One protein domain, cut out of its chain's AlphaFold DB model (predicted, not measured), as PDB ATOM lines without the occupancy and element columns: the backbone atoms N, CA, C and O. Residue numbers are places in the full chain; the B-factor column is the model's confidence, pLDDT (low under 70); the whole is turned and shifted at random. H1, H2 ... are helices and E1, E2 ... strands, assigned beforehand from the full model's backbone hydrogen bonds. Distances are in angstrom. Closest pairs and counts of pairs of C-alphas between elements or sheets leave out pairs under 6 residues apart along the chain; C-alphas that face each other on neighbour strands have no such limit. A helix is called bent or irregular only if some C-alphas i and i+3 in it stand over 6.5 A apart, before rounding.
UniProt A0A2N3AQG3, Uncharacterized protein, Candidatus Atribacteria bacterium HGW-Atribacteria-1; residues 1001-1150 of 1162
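AT A GLANCE: This is residues 1001 to 1150 of the 1162 residues of an uncharacterized protein of Candidatus Atribacteria bacterium HGW-Atribacteria-1 (UniProt A0A2N3AQG3). A small five-stranded barrel, the strongly twisted sheet E3 E2 E1 E4 E7 folded round until its edge strands E3 and E7 come close, makes one lobe, with the long helix H1 lying across E3 and E4. The second lobe is a small two-stranded sheet, E5 and E6, with H5 packed on it and the short helices H2, H3 and H4 among loops; the chain enters it after E4, and H5 leads back to E7. The printed part has 150 residues with five named helices and seven named strands, in the order H1 E1 E2 E3 E4 E5 H2 H3 E6 H4 H5 E7; both sheets are antiparallel and the class is mixed, helices and strands. The whole is compact, with a radius of gyration of the C-alphas of 16.9 A, but only just elongated, spanning 50 by 33 by 26 A.

HOW THE PARTS SIT: The large sheet holds E3, residues 1048 to 1054, E2, 1036 to 1042, E1, 1021 to 1031, E4, 1067 to 1074, and E7, 1142 to 1149, in that order. E1 E2 E3 form a meander, each strand the antiparallel neighbour of the one before, and its two links are hairpins; N 1039 and O 1051 are 2.9 A apart between E2 and E3, and N 1028 and O 1038 are 2.8 A apart between E1 and E2. With E4 they make a Greek key, a meander whose first strand is also the antiparallel neighbour of the fourth; N 1023 and O 1070 are 2.9 A apart. E1 bends by 81 degrees at residue 1024, and its pairing is staggered: residues 1021 to 1026 pair with E4 and 1026 to 1031 with E2. N 1071 and O 1145 of E4 and E7 are 2.8 A apart. This is a folded sheet, bent back on itself: E3 and E2 face E4 and E7, with E1 as the hinge. The closest C-alphas of E3 and E7 are those of Ala 1053 and Ala 1144, 4.5 A apart. H1, residues 1001 to 1018, is on this sheet at a height of 8.7 A; it lies over E4 and only just over E3, with 3 C-alphas falling on E3, and runs across the strands at 72 degrees to E4 on the local plane. H5, residues 1127 to 1139, only grazes the sheet with residues 1138 to 1139. H1 and H5 are close but not clearly touching, the C-alphas of Val 1005 and Trp 1138 being closest at 7.6 A, with a shallow tilt of 28 degrees, the same way. E5, residues 1080 to 1083, and E6, 1108 to 1112, are antiparallel neighbours, with N 1081 and O 1111 2.8 A apart. The closest C-alphas of E5 and H5 are those of Tyr 1081 and Ser 1137, 6.6 A apart. H4, residues 1117 to 1120, only just touches H5, at its residues 1130 to 1134 alone, with 3 pairs of C-alphas within 8 A; Leu 1120 and Lys 1130 have the closest, 6.7 A apart. H2, residues 1088 to 1092, and H3, 1096 to 1099, are close but not clearly touching, the closest C-alphas, of Ile 1091 and Ala 1099, being 7.4 A apart. The closest C-alphas of H3 and E6 are those of Trp 1098 and Leu 1109, 7.5 A apart. In H1, H2 and H5 every O i to N i+4 pair is within hydrogen-bond range; H3 and H4 are too short for such a pair.

IN THESE COORDINATES: H1 begins at C-alpha 1001 (14.966, -32.161, -20.248) and is 25.6 A long. E1 measures 23.8 A, E2 19.9 A, E3 19.7 A and E4 22.2 A. H5 is 18.1 A long and ends at C-alpha 1139 (8.794, -23.211, -24.933). E7, 20.3 A long, ends at C-alpha 1149 (-12.208, -22.798, -16.576).

THE WHOLE: The two C-alphas farthest apart are those of Glu 1092 and Val 1150, 49.9 A. The printed part has no cut, and the one long link is E3 to E4, 12 residues. Mean pLDDT of the printed part is 78.9; 17 residues are under 70, among them 1056 to 1060 and 1077 to 1080.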
ATOM      1  N   ILE A1001      15.151 -33.029 -19.074       79.44
ATOM      2  CA  ILE A1001      14.966 -32.161 -20.248       79.44
ATOM      3  C   ILE A1001      14.749 -32.955 -21.538       79.44
ATOM      4  O   ILE A1001      13.855 -32.622 -22.313       79.44
ATOM      5  N   SER A1002      15.511 -34.026 -21.753       77.06
ATOM      6  CA  SER A1002      15.368 -34.893 -22.930       77.06
ATOM      7  C   SER A1002      13.976 -35.523 -23.019       77.06
ATOM      8  O   SER A1002      13.390 -35.594 -24.098       77.06
ATOM      9  N   ARG A1003      13.406 -35.909 -21.872       82.50
ATOM     10  CA  ARG A1003      12.041 -36.430 -21.776       82.50
ATOM     11  C   ARG A1003      11.006 -35.353 -22.084       82.50
ATOM     12  O   ARG A1003      10.139 -35.593 -22.912       82.50
ATOM     13  N   ILE A1004      11.138 -34.158 -21.499       83.62
ATOM     14  CA  ILE A1004      10.258 -33.014 -21.799       83.62
ATOM     15  C   ILE A1004      10.235 -32.736 -23.307       83.62
ATOM     16  O   ILE A1004       9.165 -32.586 -23.888       83.62
ATOM     17  N   VAL A1005      11.402 -32.713 -23.959       81.88
ATOM     18  CA  VAL A1005      11.496 -32.506 -25.412       81.88
ATOM     19  C   VAL A1005      10.805 -33.637 -26.184       81.88
ATOM     20  O   VAL A1005      10.067 -33.349 -27.121       81.88
ATOM     21  N   SER A1006      10.979 -34.899 -25.782       83.94
ATOM     22  CA  SER A1006      10.302 -36.052 -26.403       83.94
ATOM     23  C   SER A1006       8.770 -35.982 -26.285       83.94
ATOM     24  O   SER A1006       8.048 -36.284 -27.240       83.94
ATOM     25  N   GLU A1007       8.250 -35.556 -25.134       87.00
ATOM     26  CA  GLU A1007       6.806 -35.384 -24.928       87.00
ATOM     27  C   GLU A1007       6.261 -34.203 -25.748       87.00
ATOM     28  O   GLU A1007       5.246 -34.323 -26.437       87.00
ATOM     29  N   LEU A1008       6.979 -33.072 -25.778       86.94
ATOM     30  CA  LEU A1008       6.616 -31.930 -26.622       86.94
ATOM     31  C   LEU A1008       6.679 -32.265 -28.118       86.94
ATOM     32  O   LEU A1008       5.835 -31.795 -28.880       86.94
ATOM     33  N   GLN A1009       7.627 -33.097 -28.556       87.69
ATOM     34  CA  GLN A1009       7.674 -33.623 -29.925       87.69
ATOM     35  C   GLN A1009       6.422 -34.435 -30.257       87.69
ATOM     36  O   GLN A1009       5.846 -34.261 -31.331       87.69
ATOM     37  N   SER A1010       5.967 -35.274 -29.327       87.62
ATOM     38  CA  SER A1010       4.744 -36.066 -29.492       87.62
ATOM     39  C   SER A1010       3.504 -35.170 -29.593       87.62
ATOM     40  O   SER A1010       2.640 -35.397 -30.440       87.62
ATOM     41  N   ILE A1011       3.433 -34.097 -28.796       87.50
ATOM     42  CA  ILE A1011       2.373 -33.082 -28.906       87.50
ATOM     43  C   ILE A1011       2.461 -32.346 -30.245       87.50
ATOM     44  O   ILE A1011       1.442 -32.197 -30.916       87.50
ATOM     45  N   LYS A1012       3.658 -31.936 -30.681       88.81
ATOM     46  CA  LYS A1012       3.862 -31.296 -31.987       88.81
ATOM     47  C   LYS A1012       3.337 -32.173 -33.127       88.81
ATOM     48  O   LYS A1012       2.601 -31.668 -33.963       88.81
ATOM     49  N   GLN A1013       3.648 -33.472 -33.132       88.25
ATOM     50  CA  GLN A1013       3.161 -34.409 -34.155       88.25
ATOM     51  C   GLN A1013       1.631 -34.510 -34.181       88.25
ATOM     52  O   GLN A1013       1.041 -34.547 -35.260       88.25
ATOM     53  N   LYS A1014       0.978 -34.517 -33.011       88.50
ATOM     54  CA  LYS A1014      -0.491 -34.492 -32.922       88.50
ATOM     55  C   LYS A1014      -1.067 -33.188 -33.474       88.50
ATOM     56  O   LYS A1014      -2.006 -33.219 -34.260       88.50
ATOM     57  N   VAL A1015      -0.470 -32.045 -33.130       88.69
ATOM     58  CA  VAL A1015      -0.893 -30.735 -33.653       88.69
ATOM     59  C   VAL A1015      -0.668 -30.638 -35.168       88.69
ATOM     60  O   VAL A1015      -1.517 -30.087 -35.859       88.69
ATOM     61  N   ASP A1016       0.413 -31.209 -35.706       85.19
ATOM     62  CA  ASP A1016       0.662 -31.277 -37.156       85.19
ATOM     63  C   ASP A1016      -0.437 -32.077 -37.893       85.19
ATOM     64  O   ASP A1016      -0.808 -31.734 -39.016       85.19
ATOM     65  N   GLN A1017      -0.999 -33.117 -37.263       86.25
ATOM     66  CA  GLN A1017      -2.079 -33.941 -37.828       86.25
ATOM     67  C   GLN A1017      -3.469 -33.299 -37.672       86.25
ATOM     68  O   GLN A1017      -4.263 -33.297 -38.613       86.25
ATOM     69  N   GLU A1018      -3.767 -32.746 -36.495       85.69
ATOM     70  CA  GLU A1018      -5.111 -32.292 -36.099       85.69
ATOM     71  C   GLU A1018      -5.286 -30.762 -36.154       85.69
ATOM     72  O   GLU A1018      -6.364 -30.239 -35.876       85.69
ATOM     73  N   LYS A1019      -4.236 -30.019 -36.530       85.44
ATOM     74  CA  LYS A1019      -4.081 -28.547 -36.475       85.44
ATOM     75  C   LYS A1019      -4.081 -27.940 -35.072       85.44
ATOM     76  O   LYS A1019      -3.420 -26.923 -34.858       85.44
ATOM     77  N   THR A1020      -4.821 -28.513 -34.127       89.25
ATOM     78  CA  THR A1020      -4.878 -28.077 -32.726       89.25
ATOM     79  C   THR A1020      -5.113 -29.260 -31.803       89.25
ATOM     80  O   THR A1020      -5.857 -30.159 -32.170       89.25
ATOM     81  N   VAL A1021      -4.565 -29.214 -30.589       91.94
ATOM     82  CA  VAL A1021      -4.806 -30.214 -29.535       91.94
ATOM     83  C   VAL A1021      -5.358 -29.511 -28.301       91.94
ATOM     84  O   VAL A1021      -4.882 -28.435 -27.945       91.94
ATOM     85  N   GLU A1022      -6.357 -30.095 -27.647       91.81
ATOM     86  CA  GLU A1022      -6.909 -29.583 -26.389       91.81
ATOM     87  C   GLU A1022      -6.372 -30.405 -25.215       91.81
ATOM     88  O   GLU A1022      -6.376 -31.633 -25.257       91.81
ATOM     89  N   LEU A1023      -5.861 -29.721 -24.190       89.69
ATOM     90  CA  LEU A1023      -5.271 -30.325 -23.000       89.69
ATOM     91  C   LEU A1023      -5.885 -29.703 -21.748       89.69
ATOM     92  O   LEU A1023      -6.017 -28.479 -21.656       89.69
ATOM     93  N   GLU A1024      -6.210 -30.541 -20.768       89.50
ATOM     94  CA  GLU A1024      -6.477 -30.071 -19.413       89.50
ATOM     95  C   GLU A1024      -5.158 -29.632 -18.774       89.50
ATOM     96  O   GLU A1024      -4.202 -30.401 -18.670       89.50
ATOM     97  N   ALA A1025      -5.100 -28.370 -18.369       89.06
ATOM     98  CA  ALA A1025      -3.938 -27.759 -17.754       89.06
ATOM     99  C   ALA A1025      -4.336 -27.062 -16.454       89.06
ATOM    100  O   ALA A1025      -5.510 -26.819 -16.180       89.06
ATOM    101  N   MET A1026      -3.347 -26.704 -15.648       87.44
ATOM    102  CA  MET A1026      -3.539 -25.868 -14.472       87.44
ATOM    103  C   MET A1026      -2.841 -24.530 -14.658       87.44
ATOM    104  O   MET A1026      -1.775 -24.452 -15.271       87.44
ATOM    105  N   ILE A1027      -3.418 -23.465 -14.108       84.25
ATOM    106  CA  ILE A1027      -2.797 -22.142 -14.148       84.25
ATOM    107  C   ILE A1027      -1.560 -22.130 -13.250       84.25
ATOM    108  O   ILE A1027      -1.642 -22.300 -12.036       84.25
ATOM    109  N   ASP A1028      -0.406 -21.889 -13.863       77.25
ATOM    110  CA  ASP A1028       0.898 -21.826 -13.212       77.25
ATOM    111  C   ASP A1028       1.180 -20.432 -12.648       77.25
ATOM    112  O   ASP A1028       1.614 -20.259 -11.507       77.25
ATOM    113  N   ARG A1029       0.951 -19.416 -13.486       76.75
ATOM    114  CA  ARG A1029       1.290 -18.019 -13.221       76.75
ATOM    115  C   ARG A1029       0.425 -17.093 -14.063       76.75
ATOM    116  O   ARG A1029       0.128 -17.386 -15.216       76.75
ATOM    117  N   ILE A1030       0.108 -15.928 -13.509       76.25
ATOM    118  CA  ILE A1030      -0.605 -14.852 -14.200       76.25
ATOM    119  C   ILE A1030       0.308 -13.623 -14.226       76.25
ATOM    120  O   ILE A1030       0.718 -13.130 -13.177       76.25
ATOM    121  N   ASP A1031       0.659 -13.141 -15.417       71.19
ATOM    122  CA  ASP A1031       1.386 -11.887 -15.618       71.19
ATOM    123  C   ASP A1031       0.417 -10.823 -16.144       71.19
ATOM    124  O   ASP A1031       0.106 -10.754 -17.338       71.19
ATOM    125  N   ILE A1032      -0.070  -9.991 -15.220       67.75
ATOM    126  CA  ILE A1032      -1.053  -8.938 -15.504       67.75
ATOM    127  C   ILE A1032      -0.473  -7.894 -16.467       67.75
ATOM    128  O   ILE A1032      -1.163  -7.438 -17.379       67.75
ATOM    129  N   ASN A1033       0.810  -7.555 -16.307       61.94
ATOM    130  CA  ASN A1033       1.474  -6.516 -17.090       61.94
ATOM    131  C   ASN A1033       1.685  -6.957 -18.540       61.94
ATOM    132  O   ASN A1033       1.492  -6.172 -19.468       61.94
ATOM    133  N   ARG A1034       2.072  -8.222 -18.744       63.28
ATOM    134  CA  ARG A1034       2.294  -8.792 -20.081       63.28
ATOM    135  C   ARG A1034       1.031  -9.359 -20.717       63.28
ATOM    136  O   ARG A1034       1.057  -9.653 -21.907       63.28
ATOM    137  N   LYS A1035      -0.062  -9.478 -19.957       75.75
ATOM    138  CA  LYS A1035      -1.317 -10.112 -20.384       75.75
ATOM    139  C   LYS A1035      -1.122 -11.569 -20.826       75.75
ATOM    140  O   LYS A1035      -1.661 -12.007 -21.843       75.75
ATOM    141  N   ILE A1036      -0.313 -12.302 -20.063       77.31
ATOM    142  CA  ILE A1036       0.034 -13.705 -20.323       77.31
ATOM    143  C   ILE A1036      -0.341 -14.543 -19.101       77.31
ATOM    144  O   ILE A1036      -0.032 -14.176 -17.968       77.31
ATOM    145  N   ILE A1037      -0.967 -15.691 -19.342       82.06
ATOM    146  CA  ILE A1037      -1.174 -16.755 -18.365       82.06
ATOM    147  C   ILE A1037      -0.261 -17.914 -18.756       82.06
ATOM    148  O   ILE A1037      -0.314 -18.404 -19.881       82.06
ATOM    149  N   ILE A1038       0.590 -18.349 -17.832       82.94
ATOM    150  CA  ILE A1038       1.360 -19.580 -17.990       82.94
ATOM    151  C   ILE A1038       0.523 -20.701 -17.395       82.94
ATOM    152  O   ILE A1038       0.041 -20.585 -16.268       82.94
ATOM    153  N   VAL A1039       0.356 -21.773 -18.154       87.00
ATOM    154  CA  VAL A1039      -0.319 -22.998 -17.725       87.00
ATOM    155  C   VAL A1039       0.676 -24.151 -17.729       87.00
ATOM    156  O   VAL A1039       1.652 -24.122 -18.482       87.00
ATOM    157  N   PHE A1040       0.433 -25.166 -16.908       87.88
ATOM    158  CA  PHE A1040       1.216 -26.395 -16.919       87.88
ATOM    159  C   PHE A1040       0.327 -27.637 -17.002       87.88
ATOM    160  O   PHE A1040      -0.793 -27.650 -16.495       87.88
ATOM    161  N   VAL A1041       0.857 -28.681 -17.626       88.12
ATOM    162  CA  VAL A1041       0.282 -30.028 -17.699       88.12
ATOM    163  C   VAL A1041       1.282 -30.983 -17.058       88.12
ATOM    164  O   VAL A1041       2.488 -30.834 -17.262       88.12
ATOM    165  N   ILE A1042       0.793 -31.943 -16.278       84.25
ATOM    166  CA  ILE A1042       1.607 -33.052 -15.776       84.25
ATOM    167  C   ILE A1042       1.150 -34.312 -16.501       84.25
ATOM    168  O   ILE A1042      -0.027 -34.654 -16.419       84.25
ATOM    169  N   ASP A1043       2.057 -34.972 -17.219       82.19
ATOM    170  CA  ASP A1043       1.753 -36.250 -17.872       82.19
ATOM    171  C   ASP A1043       1.647 -37.410 -16.851       82.19
ATOM    172  O   ASP A1043       1.965 -37.264 -15.664       82.19
ATOM    173  N   ASP A1044       1.249 -38.597 -17.321       75.88
ATOM    174  CA  ASP A1044       1.141 -39.815 -16.498       75.88
ATOM    175  C   ASP A1044       2.472 -40.240 -15.852       75.88
ATOM    176  O   ASP A1044       2.502 -40.987 -14.873       75.88
ATOM    177  N   ASN A1045       3.589 -39.745 -16.383       74.12
ATOM    178  CA  ASN A1045       4.936 -40.043 -15.930       74.12
ATOM    179  C   ASN A1045       5.518 -38.974 -14.984       74.12
ATOM    180  O   ASN A1045       6.659 -39.115 -14.538       74.12
ATOM    181  N   GLY A1046       4.767 -37.913 -14.674       74.50
ATOM    182  CA  GLY A1046       5.212 -36.813 -13.818       74.50
ATOM    183  C   GLY A1046       6.075 -35.750 -14.512       74.50
ATOM    184  O   GLY A1046       6.736 -34.970 -13.828       74.50
ATOM    185  N   THR A1047       6.087 -35.687 -15.843       83.88
ATOM    186  CA  THR A1047       6.755 -34.642 -16.632       83.88
ATOM    187  C   THR A1047       5.908 -33.371 -16.654       83.88
ATOM    188  O   THR A1047       4.738 -33.414 -17.025       83.88
ATOM    189  N   ILE A1048       6.499 -32.224 -16.294       84.81
ATOM    190  CA  ILE A1048       5.816 -30.923 -16.339       84.81
ATOM    191  C   ILE A1048       6.058 -30.252 -17.690       84.81
ATOM    192  O   ILE A1048       7.192 -29.898 -18.021       84.81
ATOM    193  N   LEU A1049       4.976 -30.003 -18.421       86.25
ATOM    194  CA  LEU A1049       4.966 -29.270 -19.684       86.25
ATOM    195  C   LEU A1049       4.321 -27.903 -19.464       86.25
ATOM    196  O   LEU A1049       3.204 -27.835 -18.962       86.25
ATOM    197  N   THR A1050       5.004 -26.818 -19.827       84.81
ATOM    198  CA  THR A1050       4.493 -25.450 -19.652       84.81
ATOM    199  C   THR A1050       4.144 -24.803 -20.978       84.81
ATOM    200  O   THR A1050       4.861 -24.977 -21.959       84.81
ATOM    201  N   PHE A1051       3.069 -24.018 -20.994       86.06
ATOM    202  CA  PHE A1051       2.627 -23.286 -22.175       86.06
ATOM    203  C   PHE A1051       2.245 -21.849 -21.815       86.06
ATOM    204  O   PHE A1051       1.631 -21.591 -20.778       86.06
ATOM    205  N   SER A1052       2.590 -20.902 -22.688       84.06
ATOM    206  CA  SER A1052       2.252 -19.485 -22.521       84.06
ATOM    207  C   SER A1052       1.004 -19.125 -23.327       84.06
ATOM    208  O   SER A1052       1.040 -19.140 -24.560       84.06
ATOM    209  N   ALA A1053      -0.082 -18.767 -22.642       82.75
ATOM    210  CA  ALA A1053      -1.338 -18.336 -23.243       82.75
ATOM    211  C   ALA A1053      -1.527 -16.816 -23.132       82.75
ATOM    212  O   ALA A1053      -1.455 -16.244 -22.046       82.75
ATOM    213  N   TRP A1054      -1.788 -16.144 -24.254       73.88
ATOM    214  CA  TRP A1054      -2.088 -14.707 -24.265       73.88
ATOM    215  C   TRP A1054      -3.570 -14.473 -23.966       73.88
ATOM    216  O   TRP A1054      -4.420 -14.977 -24.698       73.88
ATOM    217  N   GLU A1055      -3.884 -13.658 -22.955       71.50
ATOM    218  CA  GLU A1055      -5.267 -13.340 -22.580       71.50
ATOM    219  C   GLU A1055      -5.495 -11.824 -22.560       71.50
ATOM    220  O   GLU A1055      -4.877 -11.082 -21.797       71.50
ATOM    221  N   ARG A1056      -6.386 -11.333 -23.430       59.72
ATOM    222  CA  ARG A1056      -6.621  -9.894 -23.633       59.72
ATOM    223  C   ARG A1056      -7.658  -9.315 -22.668       59.72
ATOM    224  O   ARG A1056      -7.667  -8.092 -22.502       59.72
ATOM    225  N   SER A1057      -8.490 -10.144 -22.035       57.00
ATOM    226  CA  SER A1057      -9.590  -9.701 -21.169       57.00
ATOM    227  C   SER A1057      -9.829 -10.636 -19.977       57.00
ATOM    228  O   SER A1057      -9.845 -11.845 -20.133       57.00
ATOM    229  N   MET A1058     -10.103 -10.060 -18.798       64.88
ATOM    230  CA  MET A1058     -10.509 -10.769 -17.566       64.88
ATOM    231  C   MET A1058      -9.429 -11.601 -16.838       64.88
ATOM    232  O   MET A1058      -9.762 -12.574 -16.168       64.88
ATOM    233  N   LEU A1059      -8.158 -11.175 -16.867       66.69
ATOM    234  CA  LEU A1059      -7.065 -11.790 -16.080       66.69
ATOM    235  C   LEU A1059      -7.382 -11.895 -14.575       66.69
ATOM    236  O   LEU A1059      -6.956 -12.838 -13.923       66.69
ATOM    237  N   GLU A1060      -8.163 -10.954 -14.039       65.62
ATOM    238  CA  GLU A1060      -8.559 -10.890 -12.622       65.62
ATOM    239  C   GLU A1060      -9.486 -12.034 -12.175       65.62
ATOM    240  O   GLU A1060      -9.668 -12.238 -10.975       65.62
ATOM    241  N   LYS A1061     -10.090 -12.772 -13.118       71.50
ATOM    242  CA  LYS A1061     -10.993 -13.893 -12.817       71.50
ATOM    243  C   LYS A1061     -10.268 -15.217 -12.602       71.50
ATOM    244  O   LYS A1061     -10.850 -16.116 -12.004       71.50
ATOM    245  N   PHE A1062      -9.043 -15.334 -13.099       75.25
ATOM    246  CA  PHE A1062      -8.252 -16.549 -13.004       75.25
ATOM    247  C   PHE A1062      -7.450 -16.568 -11.705       75.25
ATOM    248  O   PHE A1062      -6.926 -15.542 -11.265       75.25
ATOM    249  N   LYS A1063      -7.316 -17.751 -11.114       76.25
ATOM    250  CA  LYS A1063      -6.489 -18.005  -9.938       76.25
ATOM    251  C   LYS A1063      -5.394 -19.003 -10.276       76.25
ATOM    252  O   LYS A1063      -5.580 -19.939 -11.050       76.25
ATOM    253  N   ILE A1064      -4.221 -18.802  -9.680       76.38
ATOM    254  CA  ILE A1064      -3.141 -19.791  -9.760       76.38
ATOM    255  C   ILE A1064      -3.640 -21.106  -9.152       76.38
ATOM    256  O   ILE A1064      -4.156 -21.112  -8.037       76.38
ATOM    257  N   GLY A1065      -3.475 -22.202  -9.891       76.06
ATOM    258  CA  GLY A1065      -3.992 -23.522  -9.549       76.06
ATOM    259  C   GLY A1065      -5.353 -23.869 -10.160       76.06
ATOM    260  O   GLY A1065      -5.737 -25.031 -10.067       76.06
ATOM    261  N   ASP A1066      -6.062 -22.940 -10.811       81.94
ATOM    262  CA  ASP A1066      -7.317 -23.271 -11.501       81.94
ATOM    263  C   ASP A1066      -7.075 -24.295 -12.614       81.94
ATOM    264  O   ASP A1066      -6.113 -24.174 -13.378       81.94
ATOM    265  N   LYS A1067      -7.974 -25.279 -12.733       86.75
ATOM    266  CA  LYS A1067      -8.023 -26.194 -13.879       86.75
ATOM    267  C   LYS A1067      -8.634 -25.461 -15.074       86.75
ATOM    268  O   LYS A1067      -9.681 -24.827 -14.961       86.75
ATOM    269  N   VAL A1068      -7.988 -25.543 -16.228       88.00
ATOM    270  CA  VAL A1068      -8.393 -24.877 -17.469       88.00
ATOM    271  C   VAL A1068      -8.241 -25.822 -18.649       88.00
ATOM    272  O   VAL A1068      -7.280 -26.586 -18.714       88.00
ATOM    273  N   LEU A1069      -9.152 -25.734 -19.616       89.50
ATOM    274  CA  LEU A1069      -8.967 -26.393 -20.906       89.50
ATOM    275  C   LEU A1069      -8.220 -25.447 -21.846       89.50
ATOM    276  O   LEU A1069      -8.635 -24.303 -22.066       89.50
ATOM    277  N   VAL A1070      -7.106 -25.918 -22.400       89.62
ATOM    278  CA  VAL A1070      -6.205 -25.103 -23.216       89.62
ATOM    279  C   VAL A1070      -6.049 -25.727 -24.589       89.62
ATOM    280  O   VAL A1070      -5.699 -26.895 -24.721       89.62
ATOM    281  N   ARG A1071      -6.270 -24.921 -25.627       90.81
ATOM    282  CA  ARG A1071      -6.013 -25.296 -27.014       90.81
ATOM    283  C   ARG A1071      -4.596 -24.905 -27.403       90.81
ATOM    284  O   ARG A1071      -4.246 -23.725 -27.363       90.81
ATOM    285  N   ILE A1072      -3.809 -25.892 -27.806       90.81
ATOM    286  CA  ILE A1072      -2.433 -25.757 -28.274       90.81
ATOM    287  C   ILE A1072      -2.409 -25.803 -29.804       90.81
ATOM    288  O   ILE A1072      -3.005 -26.687 -30.420       90.81
ATOM    289  N   SER A1073      -1.703 -24.855 -30.417       89.50
ATOM    290  CA  SER A1073      -1.369 -24.832 -31.842       89.50
ATOM    291  C   SER A1073       0.123 -24.541 -32.035       89.50
ATOM    292  O   SER A1073       0.806 -24.111 -31.103       89.50
ATOM    293  N   LEU A1074       0.650 -24.740 -33.243       87.19
ATOM    294  CA  LEU A1074       2.011 -24.310 -33.585       87.19
ATOM    295  C   LEU A1074       2.018 -22.829 -33.977       87.19
ATOM    296  O   LEU A1074       1.011 -22.307 -34.464       87.19
ATOM    297  N   ARG A1075       3.138 -22.144 -33.734       82.06
ATOM    298  CA  ARG A1075       3.414 -20.838 -34.347       82.06
ATOM    299  C   ARG A1075       3.928 -21.024 -35.773       82.06
ATOM    300  O   ARG A1075       4.516 -22.056 -36.082       82.06
ATOM    301  N   ASP A1076       3.702 -20.021 -36.620       70.25
ATOM    302  CA  ASP A1076       4.061 -20.073 -38.040       70.25
ATOM    303  C   ASP A1076       5.549 -20.408 -38.242       70.25
ATOM    304  O   ASP A1076       6.423 -19.774 -37.648       70.25
ATOM    305  N   GLU A1077       5.844 -21.357 -39.137       54.78
ATOM    306  CA  GLU A1077       7.204 -21.865 -39.410       54.78
ATOM    307  C   GLU A1077       8.194 -20.790 -39.908       54.78
ATOM    308  O   GLU A1077       9.406 -20.999 -39.883       54.78
ATOM    309  N   GLY A1078       7.698 -19.625 -40.345       54.22
ATOM    310  CA  GLY A1078       8.510 -18.483 -40.781       54.22
ATOM    311  C   GLY A1078       8.940 -17.521 -39.666       54.22
ATOM    312  O   GLY A1078       9.690 -16.585 -39.936       54.22
ATOM    313  N   GLN A1079       8.467 -17.707 -38.430       62.41
ATOM    314  CA  GLN A1079       8.831 -16.865 -37.289       62.41
ATOM    315  C   GLN A1079      10.051 -17.432 -36.549       62.41
ATOM    316  O   GLN A1079      10.194 -18.641 -36.375       62.41
ATOM    317  N   CYS A1080      10.944 -16.545 -36.111       67.62
ATOM    318  CA  CYS A1080      12.123 -16.896 -35.322       67.62
ATOM    319  C   CYS A1080      11.945 -16.457 -33.863       67.62
ATOM    320  O   CYS A1080      11.211 -15.515 -33.564       67.62
ATOM    321  N   TYR A1081      12.634 -17.140 -32.954       74.06
ATOM    322  CA  TYR A1081      12.827 -16.666 -31.592       74.06
ATOM    323  C   TYR A1081      14.055 -15.752 -31.541       74.06
ATOM    324  O   TYR A1081      15.134 -16.156 -31.979       74.06
ATOM    325  N   ASP A1082      13.894 -14.556 -30.974       73.75
ATOM    326  CA  ASP A1082      14.990 -13.610 -30.758       73.75
ATOM    327  C   ASP A1082      15.671 -13.877 -29.411       73.75
ATOM    328  O   ASP A1082      15.080 -13.702 -28.341       73.75
ATOM    329  N   TYR A1083      16.939 -14.277 -29.452       75.38
ATOM    330  CA  TYR A1083      17.749 -14.581 -28.275       75.38
ATOM    331  C   TYR A1083      18.829 -13.519 -28.055       75.38
ATOM    332  O   TYR A1083      19.575 -13.194 -28.975       75.38
ATOM    333  N   GLN A1084      18.904 -12.969 -26.838       72.25
ATOM    334  CA  GLN A1084      19.766 -11.822 -26.491       72.25
ATOM    335  C   GLN A1084      20.889 -12.166 -25.499       72.25
ATOM    336  O   GLN A1084      21.748 -11.332 -25.224       72.25
ATOM    337  N   ASP A1085      20.919 -13.398 -24.985       67.62
ATOM    338  CA  ASP A1085      21.799 -13.797 -23.879       67.62
ATOM    339  C   ASP A1085      23.073 -14.505 -24.383       67.62
ATOM    340  O   ASP A1085      23.391 -15.603 -23.917       67.62
ATOM    341  N   LEU A1086      23.760 -13.927 -25.378       73.88
ATOM    342  CA  LEU A1086      25.063 -14.414 -25.857       73.88
ATOM    343  C   LEU A1086      26.198 -13.459 -25.463       73.88
ATOM    344  O   LEU A1086      26.108 -12.238 -25.640       73.88
ATOM    345  N   GLU A1087      27.279 -14.040 -24.952       74.62
ATOM    346  CA  GLU A1087      28.535 -13.352 -24.645       74.62
ATOM    347  C   GLU A1087      29.400 -13.170 -25.898       74.62
ATOM    348  O   GLU A1087      29.218 -13.859 -26.900       74.62
ATOM    349  N   ASP A1088      30.359 -12.243 -25.855       75.00
ATOM    350  CA  ASP A1088      31.132 -11.839 -27.039       75.00
ATOM    351  C   ASP A1088      31.915 -13.014 -27.654       75.00
ATOM    352  O   ASP A1088      31.844 -13.231 -28.862       75.00
ATOM    353  N   TYR A1089      32.530 -13.865 -26.826       76.62
ATOM    354  CA  TYR A1089      33.221 -15.070 -27.307       76.62
ATOM    355  C   TYR A1089      32.262 -16.114 -27.915       76.62
ATOM    356  O   TYR A1089      32.646 -16.879 -28.795       76.62
ATOM    357  N   GLN A1090      31.003 -16.148 -27.460       79.44
ATOM    358  CA  GLN A1090      29.970 -17.048 -27.984       79.44
ATOM    359  C   GLN A1090      29.442 -16.535 -29.325       79.44
ATOM    360  O   GLN A1090      29.085 -17.313 -30.197       79.44
ATOM    361  N   ILE A1091      29.392 -15.217 -29.512       79.94
ATOM    362  CA  ILE A1091      29.019 -14.602 -30.789       79.94
ATOM    363  C   ILE A1091      30.094 -14.897 -31.843       79.94
ATOM    364  O   ILE A1091      29.766 -15.180 -32.995       79.94
ATOM    365  N   GLU A1092      31.368 -14.879 -31.448       77.81
ATOM    366  CA  GLU A1092      32.503 -15.216 -32.314       77.81
ATOM    367  C   GLU A1092      32.521 -16.690 -32.744       77.81
ATOM    368  O   GLU A1092      32.973 -16.989 -33.851       77.81
ATOM    369  N   SER A1093      31.985 -17.599 -31.922       80.25
ATOM    370  CA  SER A1093      31.901 -19.033 -32.231       80.25
ATOM    371  C   SER A1093      30.614 -19.457 -32.951       80.25
ATOM    372  O   SER A1093      30.416 -20.650 -33.193       80.25
ATOM    373  N   LEU A1094      29.732 -18.515 -33.324       81.69
ATOM    374  CA  LEU A1094      28.491 -18.829 -34.041       81.69
ATOM    375  C   LEU A1094      28.771 -19.532 -35.383       81.69
ATOM    376  O   LEU A1094      29.598 -19.057 -36.170       81.69
ATOM    377  N   PRO A1095      28.019 -20.599 -35.726       80.62
ATOM    378  CA  PRO A1095      28.072 -21.193 -37.057       80.62
ATOM    379  C   PRO A1095      27.805 -20.137 -38.136       80.62
ATOM    380  O   PRO A1095      26.972 -19.249 -37.945       80.62
ATOM    381  N   LYS A1096      28.460 -20.241 -39.301       76.81
ATOM    382  CA  LYS A1096      28.363 -19.235 -40.384       76.81
ATOM    383  C   LYS A1096      26.921 -18.887 -40.773       76.81
ATOM    384  O   LYS A1096      26.605 -17.721 -41.001       76.81
ATOM    385  N   ASP A1097      26.040 -19.882 -40.794       75.38
ATOM    386  CA  ASP A1097      24.627 -19.714 -41.154       75.38
ATOM    387  C   ASP A1097      23.828 -18.910 -40.115       75.38
ATOM    388  O   ASP A1097      22.774 -18.351 -40.427       75.38
ATOM    389  N   TRP A1098      24.311 -18.857 -38.875       80.06
ATOM    390  CA  TRP A1098      23.685 -18.163 -37.749       80.06
ATOM    391  C   TRP A1098      24.352 -16.819 -37.480       80.06
ATOM    392  O   TRP A1098      23.660 -15.860 -37.152       80.06
ATOM    393  N   ALA A1099      25.661 -16.707 -37.721       75.44
ATOM    394  CA  ALA A1099      26.390 -15.443 -37.678       75.44
ATOM    395  C   ALA A1099      25.766 -14.389 -38.612       75.44
ATOM    396  O   ALA A1099      25.670 -13.220 -38.252       75.44
ATOM    397  N   ASN A1100      25.251 -14.808 -39.774       76.62
ATOM    398  CA  ASN A1100      24.538 -13.930 -40.713       76.62
ATOM    399  C   ASN A1100      23.142 -13.491 -40.228       76.62
ATOM    400  O   ASN A1100      22.570 -12.554 -40.781       76.62
ATOM    401  N   LYS A1101      22.580 -14.174 -39.224       75.75
ATOM    402  CA  LYS A1101      21.286 -13.865 -38.590       75.75
ATOM    403  C   LYS A1101      21.450 -13.142 -37.252       75.75
ATOM    404  O   LYS A1101      20.457 -12.895 -36.569       75.75
ATOM    405  N   TYR A1102      22.691 -12.852 -36.862       79.81
ATOM    406  CA  TYR A1102      23.007 -12.118 -35.651       79.81
ATOM    407  C   TYR A1102      23.006 -10.613 -35.926       79.81
ATOM    408  O   TYR A1102      23.813 -10.104 -36.707       79.81
ATOM    409  N   ASP A1103      22.110  -9.899 -35.258       77.75
ATOM    410  CA  ASP A1103      22.069  -8.447 -35.242       77.75
ATOM    411  C   ASP A1103      23.083  -7.917 -34.219       77.75
ATOM    412  O   ASP A1103      22.909  -8.055 -33.002       77.75
ATOM    413  N   LYS A1104      24.157  -7.305 -34.732       72.38
ATOM    414  CA  LYS A1104      25.221  -6.704 -33.921       72.38
ATOM    415  C   LYS A1104      24.781  -5.427 -33.199       72.38
ATOM    416  O   LYS A1104      25.368  -5.122 -32.163       72.38
ATOM    417  N   GLU A1105      23.806  -4.683 -33.724       68.00
ATOM    418  CA  GLU A1105      23.331  -3.438 -33.105       68.00
ATOM    419  C   GLU A1105      22.444  -3.730 -31.892       68.00
ATOM    420  O   GLU A1105      22.623  -3.125 -30.836       68.00
ATOM    421  N   ASP A1106      21.540  -4.705 -32.016       62.69
ATOM    422  CA  ASP A1106      20.595  -5.070 -30.953       62.69
ATOM    423  C   ASP A1106      21.060  -6.250 -30.073       62.69
ATOM    424  O   ASP A1106      20.356  -6.639 -29.136       62.69
ATOM    425  N   ARG A1107      22.241  -6.820 -30.359       72.50
ATOM    426  CA  ARG A1107      22.780  -8.060 -29.766       72.50
ATOM    427  C   ARG A1107      21.781  -9.228 -29.809       72.50
ATOM    428  O   ARG A1107      21.608  -9.942 -28.822       72.50
ATOM    429  N   ARG A1108      21.105  -9.426 -30.945       77.88
ATOM    430  CA  ARG A1108      20.025 -10.420 -31.105       77.88
ATOM    431  C   ARG A1108      20.401 -11.517 -32.084       77.88
ATOM    432  O   ARG A1108      20.846 -11.230 -33.185       77.88
ATOM    433  N   LEU A1109      20.132 -12.768 -31.725       81.81
ATOM    434  CA  LEU A1109      20.194 -13.906 -32.638       81.81
ATOM    435  C   LEU A1109      18.787 -14.438 -32.915       81.81
ATOM    436  O   LEU A1109      18.128 -14.919 -31.994       81.81
ATOM    437  N   ALA A1110      18.365 -14.410 -34.178       79.00
ATOM    438  CA  ALA A1110      17.114 -15.022 -34.615       79.00
ATOM    439  C   ALA A1110      17.335 -16.495 -35.011       79.00
ATOM    440  O   ALA A1110      18.044 -16.786 -35.981       79.00
ATOM    441  N   PHE A1111      16.705 -17.435 -34.295       80.12
ATOM    442  CA  PHE A1111      16.762 -18.873 -34.606       80.12
ATOM    443  C   PHE A1111      15.364 -19.510 -34.738       80.12
ATOM    444  O   PHE A1111      14.404 -19.012 -34.146       80.12
ATOM    445  N   PRO A1112      15.210 -20.601 -35.518       78.06
ATOM    446  CA  PRO A1112      13.910 -21.242 -35.728       78.06
ATOM    447  C   PRO A1112      13.376 -21.912 -34.454       78.06
ATOM    448  O   PRO A1112      14.149 -22.399 -33.631       78.06
ATOM    449  N   TYR A1113      12.051 -21.983 -34.309       84.19
ATOM    450  CA  TYR A1113      11.418 -22.763 -33.240       84.19
ATOM    451  C   TYR A1113      11.743 -24.262 -33.350       84.19
ATOM    452  O   TYR A1113      12.081 -24.759 -34.428       84.19
ATOM    453  N   PHE A1114      11.613 -24.983 -32.231       84.25
ATOM    454  CA  PHE A1114      11.834 -26.435 -32.147       84.25
ATOM    455  C   PHE A1114      13.253 -26.874 -32.557       84.25
ATOM    456  O   PHE A1114      13.433 -27.763 -33.392       84.25
ATOM    457  N   LEU A1115      14.281 -26.233 -31.987       81.06
ATOM    458  CA  LEU A1115      15.676 -26.618 -32.210       81.06
ATOM    459  C   LEU A1115      15.960 -28.016 -31.650       81.06
ATOM    460  O   LEU A1115      15.479 -28.387 -30.580       81.06
ATOM    461  N   ASP A1116      16.803 -28.758 -32.359       76.56
ATOM    462  CA  ASP A1116      17.370 -30.028 -31.914       76.56
ATOM    463  C   ASP A1116      18.877 -29.880 -31.639       76.56
ATOM    464  O   ASP A1116      19.526 -28.937 -32.103       76.56
ATOM    465  N   GLU A1117      19.442 -30.821 -30.881       70.12
ATOM    466  CA  GLU A1117      20.879 -30.855 -30.572       70.12
ATOM    467  C   GLU A1117      21.753 -30.992 -31.830       70.12
ATOM    468  O   GLU A1117      22.889 -30.523 -31.857       70.12
ATOM    469  N   GLY A1118      21.228 -31.596 -32.902       73.88
ATOM    470  CA  GLY A1118      21.932 -31.783 -34.168       73.88
ATOM    471  C   GLY A1118      22.287 -30.462 -34.849       73.88
ATOM    472  O   GLY A1118      23.410 -30.309 -35.324       73.88
ATOM    473  N   LYS A1119      21.370 -29.488 -34.834       72.69
ATOM    474  CA  LYS A1119      21.565 -28.139 -35.401       72.69
ATOM    475  C   LYS A1119      22.524 -27.256 -34.599       72.69
ATOM    476  O   LYS A1119      22.943 -26.217 -35.097       72.69
ATOM    477  N   LEU A1120      22.862 -27.658 -33.373       75.62
ATOM    478  CA  LEU A1120      23.770 -26.953 -32.462       75.62
ATOM    479  C   LEU A1120      25.151 -27.624 -32.354       75.62
ATOM    480  O   LEU A1120      25.986 -27.193 -31.553       75.62
ATOM    481  N   LYS A1121      25.415 -28.681 -33.138       76.50
ATOM    482  CA  LYS A1121      26.690 -29.418 -33.099       76.50
ATOM    483  C   LYS A1121      27.888 -28.539 -33.437       76.50
ATOM    484  O   LYS A1121      28.868 -28.576 -32.702       76.50
ATOM    485  N   ASP A1122      27.758 -27.712 -34.469       76.75
ATOM    486  CA  ASP A1122      28.840 -26.855 -34.970       76.75
ATOM    487  C   ASP A1122      29.003 -25.552 -34.169       76.75
ATOM    488  O   ASP A1122      29.840 -24.718 -34.504       76.75
ATOM    489  N   PHE A1123      28.193 -25.348 -33.122       82.81
ATOM    490  CA  PHE A1123      28.290 -24.182 -32.250       82.81
ATOM    491  C   PHE A1123      29.205 -24.492 -31.057       82.81
ATOM    492  O   PHE A1123      28.822 -25.243 -30.158       82.81
ATOM    493  N   GLU A1124      30.422 -23.948 -31.031       78.12
ATOM    494  CA  GLU A1124      31.395 -24.196 -29.954       78.12
ATOM    495  C   GLU A1124      31.128 -23.296 -28.734       78.12
ATOM    496  O   GLU A1124      31.768 -22.266 -28.525       78.12
ATOM    497  N   VAL A1125      30.141 -23.681 -27.922       79.44
ATOM    498  CA  VAL A1125      29.801 -23.041 -26.639       79.44
ATOM    499  C   VAL A1125      29.530 -24.088 -25.567       79.44
ATOM    500  O   VAL A1125      29.351 -25.269 -25.870       79.44
ATOM    501  N   GLU A1126      29.465 -23.654 -24.307       72.19
ATOM    502  CA  GLU A1126      29.079 -24.531 -23.207       72.19
ATOM    503  C   GLU A1126      27.729 -25.217 -23.471       72.19
ATOM    504  O   GLU A1126      26.763 -24.592 -23.918       72.19
ATOM    505  N   GLU A1127      27.624 -26.493 -23.098       69.56
ATOM    506  CA  GLU A1127      26.393 -27.285 -23.238       69.56
ATOM    507  C   GLU A1127      25.188 -26.637 -22.527       69.56
ATOM    508  O   GLU A1127      24.042 -26.747 -22.955       69.56
ATOM    509  N   SER A1128      25.455 -25.881 -21.456       66.62
ATOM    510  CA  SER A1128      24.465 -25.096 -20.712       66.62
ATOM    511  C   SER A1128      23.766 -24.027 -21.574       66.62
ATOM    512  O   SER A1128      22.588 -23.725 -21.356       66.62
ATOM    513  N   VAL A1129      24.473 -23.461 -22.557       72.75
ATOM    514  CA  VAL A1129      23.973 -22.443 -23.491       72.75
ATOM    515  C   VAL A1129      23.125 -23.104 -24.571       72.75
ATOM    516  O   VAL A1129      22.001 -22.662 -24.814       72.75
ATOM    517  N   LYS A1130      23.610 -24.213 -25.147       77.00
ATOM    518  CA  LYS A1130      22.872 -25.013 -26.140       77.00
ATOM    519  C   LYS A1130      21.528 -25.474 -25.595       77.00
ATOM    520  O   LYS A1130      20.490 -25.242 -26.213       77.00
ATOM    521  N   GLU A1131      21.525 -26.023 -24.383       73.19
ATOM    522  CA  GLU A1131      20.293 -26.413 -23.703       73.19
ATOM    523  C   GLU A1131      19.344 -25.235 -23.494       73.19
ATOM    524  O   GLU A1131      18.140 -25.386 -23.681       73.19
ATOM    525  N   ARG A1132      19.841 -24.050 -23.118       75.94
ATOM    526  CA  ARG A1132      18.983 -22.870 -22.930       75.94
ATOM    527  C   ARG A1132      18.315 -22.455 -24.239       75.94
ATOM    528  O   ARG A1132      17.125 -22.137 -24.231       75.94
ATOM    529  N   MET A1133      19.053 -22.499 -25.347       78.88
ATOM    530  CA  MET A1133      18.519 -22.222 -26.681       78.88
ATOM    531  C   MET A1133      17.460 -23.252 -27.084       78.88
ATOM    532  O   MET A1133      16.378 -22.859 -27.517       78.88
ATOM    533  N   ILE A1134      17.712 -24.547 -26.857       79.06
ATOM    534  CA  ILE A1134      16.728 -25.618 -27.085       79.06
ATOM    535  C   ILE A1134      15.477 -25.365 -26.239       79.06
ATOM    536  O   ILE A1134      14.389 -25.239 -26.801       79.06
ATOM    537  N   LYS A1135      15.618 -25.187 -24.917       77.81
ATOM    538  CA  LYS A1135      14.503 -24.917 -23.990       77.81
ATOM    539  C   LYS A1135      13.638 -23.757 -24.487       77.81
ATOM    540  O   LYS A1135      12.430 -23.912 -24.623       77.81
ATOM    541  N   LYS A1136      14.250 -22.620 -24.839       78.12
ATOM    542  CA  LYS A1136      13.535 -21.444 -25.365       78.12
ATOM    543  C   LYS A1136      12.884 -21.705 -26.725       78.12
ATOM    544  O   LYS A1136      11.752 -21.285 -26.941       78.12
ATOM    545  N   SER A1137      13.550 -22.422 -27.626       83.62
ATOM    546  CA  SER A1137      12.991 -22.740 -28.947       83.62
ATOM    547  C   SER A1137      11.716 -23.590 -28.873       83.62
ATOM    548  O   SER A1137      10.822 -23.410 -29.698       83.62
ATOM    549  N   TRP A1138      11.629 -24.494 -27.890       83.50
ATOM    550  CA  TRP A1138      10.475 -25.366 -27.670       83.50
ATOM    551  C   TRP A1138       9.375 -24.661 -26.870       83.50
ATOM    552  O   TRP A1138       8.218 -24.707 -27.274       83.50
ATOM    553  N   ASP A1139       9.733 -23.949 -25.797       75.44
ATOM    554  CA  ASP A1139       8.794 -23.211 -24.933       75.44
ATOM    555  C   ASP A1139       7.993 -22.147 -25.713       75.44
ATOM    556  O   ASP A1139       6.792 -21.973 -25.505       75.44
ATOM    557  N   PHE A1140       8.631 -21.475 -26.681       78.06
ATOM    558  CA  PHE A1140       7.989 -20.442 -27.504       78.06
ATOM    559  C   PHE A1140       7.462 -20.930 -28.858       78.06
ATOM    560  O   PHE A1140       6.796 -20.153 -29.543       78.06
ATOM    561  N   GLY A1141       7.733 -22.178 -29.250       82.00
ATOM    562  CA  GLY A1141       7.259 -22.734 -30.522       82.00
ATOM    563  C   GLY A1141       5.751 -23.000 -30.545       82.00
ATOM    564  O   GLY A1141       5.120 -22.965 -31.604       82.00
ATOM    565  N   PHE A1142       5.148 -23.211 -29.374       86.44
ATOM    566  CA  PHE A1142       3.709 -23.407 -29.230       86.44
ATOM    567  C   PHE A1142       2.965 -22.078 -29.018       86.44
ATOM    568  O   PHE A1142       3.478 -21.098 -28.468       86.44
ATOM    569  N   ASN A1143       1.709 -22.050 -29.449       85.50
ATOM    570  CA  ASN A1143       0.735 -21.027 -29.105       85.50
ATOM    571  C   ASN A1143      -0.383 -21.682 -28.293       85.50
ATOM    572  O   ASN A1143      -0.970 -22.668 -28.733       85.50
ATOM    573  N   ALA A1144      -0.673 -21.142 -27.113       87.81
ATOM    574  CA  ALA A1144      -1.714 -21.657 -26.238       87.81
ATOM    575  C   ALA A1144      -2.859 -20.652 -26.111       87.81
ATOM    576  O   ALA A1144      -2.643 -19.443 -26.000       87.81
ATOM    577  N   ARG A1145      -4.092 -21.153 -26.105       87.00
ATOM    578  CA  ARG A1145      -5.297 -20.357 -25.875       87.00
ATOM    579  C   ARG A1145      -6.183 -21.046 -24.847       87.00
ATOM    580  O   ARG A1145      -6.603 -22.177 -25.063       87.00
ATOM    581  N   ILE A1146      -6.485 -20.350 -23.756       86.44
ATOM    582  CA  ILE A1146      -7.428 -20.831 -22.742       86.44
ATOM    583  C   ILE A1146      -8.841 -20.762 -23.334       86.44
ATOM    584  O   ILE A1146      -9.221 -19.742 -23.911       86.44
ATOM    585  N   LEU A1147      -9.592 -21.861 -23.245       84.56
ATOM    586  CA  LEU A1147     -10.961 -21.949 -23.755       84.56
ATOM    587  C   LEU A1147     -11.986 -21.630 -22.661       84.56
ATOM    588  O   LEU A1147     -12.829 -20.758 -22.859       84.56
ATOM    589  N   HIS A1148     -11.902 -22.312 -21.516       81.06
ATOM    590  CA  HIS A1148     -12.768 -22.128 -20.344       81.06
ATOM    591  C   HIS A1148     -12.099 -22.689 -19.071       81.06
ATOM    592  O   HIS A1148     -11.099 -23.410 -19.147       81.06
ATOM    593  N   VAL A1149     -12.636 -22.319 -17.904       77.81
ATOM    594  CA  VAL A1149     -12.208 -22.798 -16.576       77.81
ATOM    595  C   VAL A1149     -13.042 -24.017 -16.201       77.81
ATOM    596  O   VAL A1149     -14.263 -23.945 -16.257       77.81
ATOM    597  N   VAL A1150     -12.397 -25.106 -15.788       75.69
ATOM    598  CA  VAL A1150     -13.071 -26.338 -15.357       75.69
ATOM    599  C   VAL A1150     -13.444 -26.200 -13.879       75.69
ATOM    600  O   VAL A1150     -12.562 -26.076 -13.025       75.69
TER     601      VAL A1150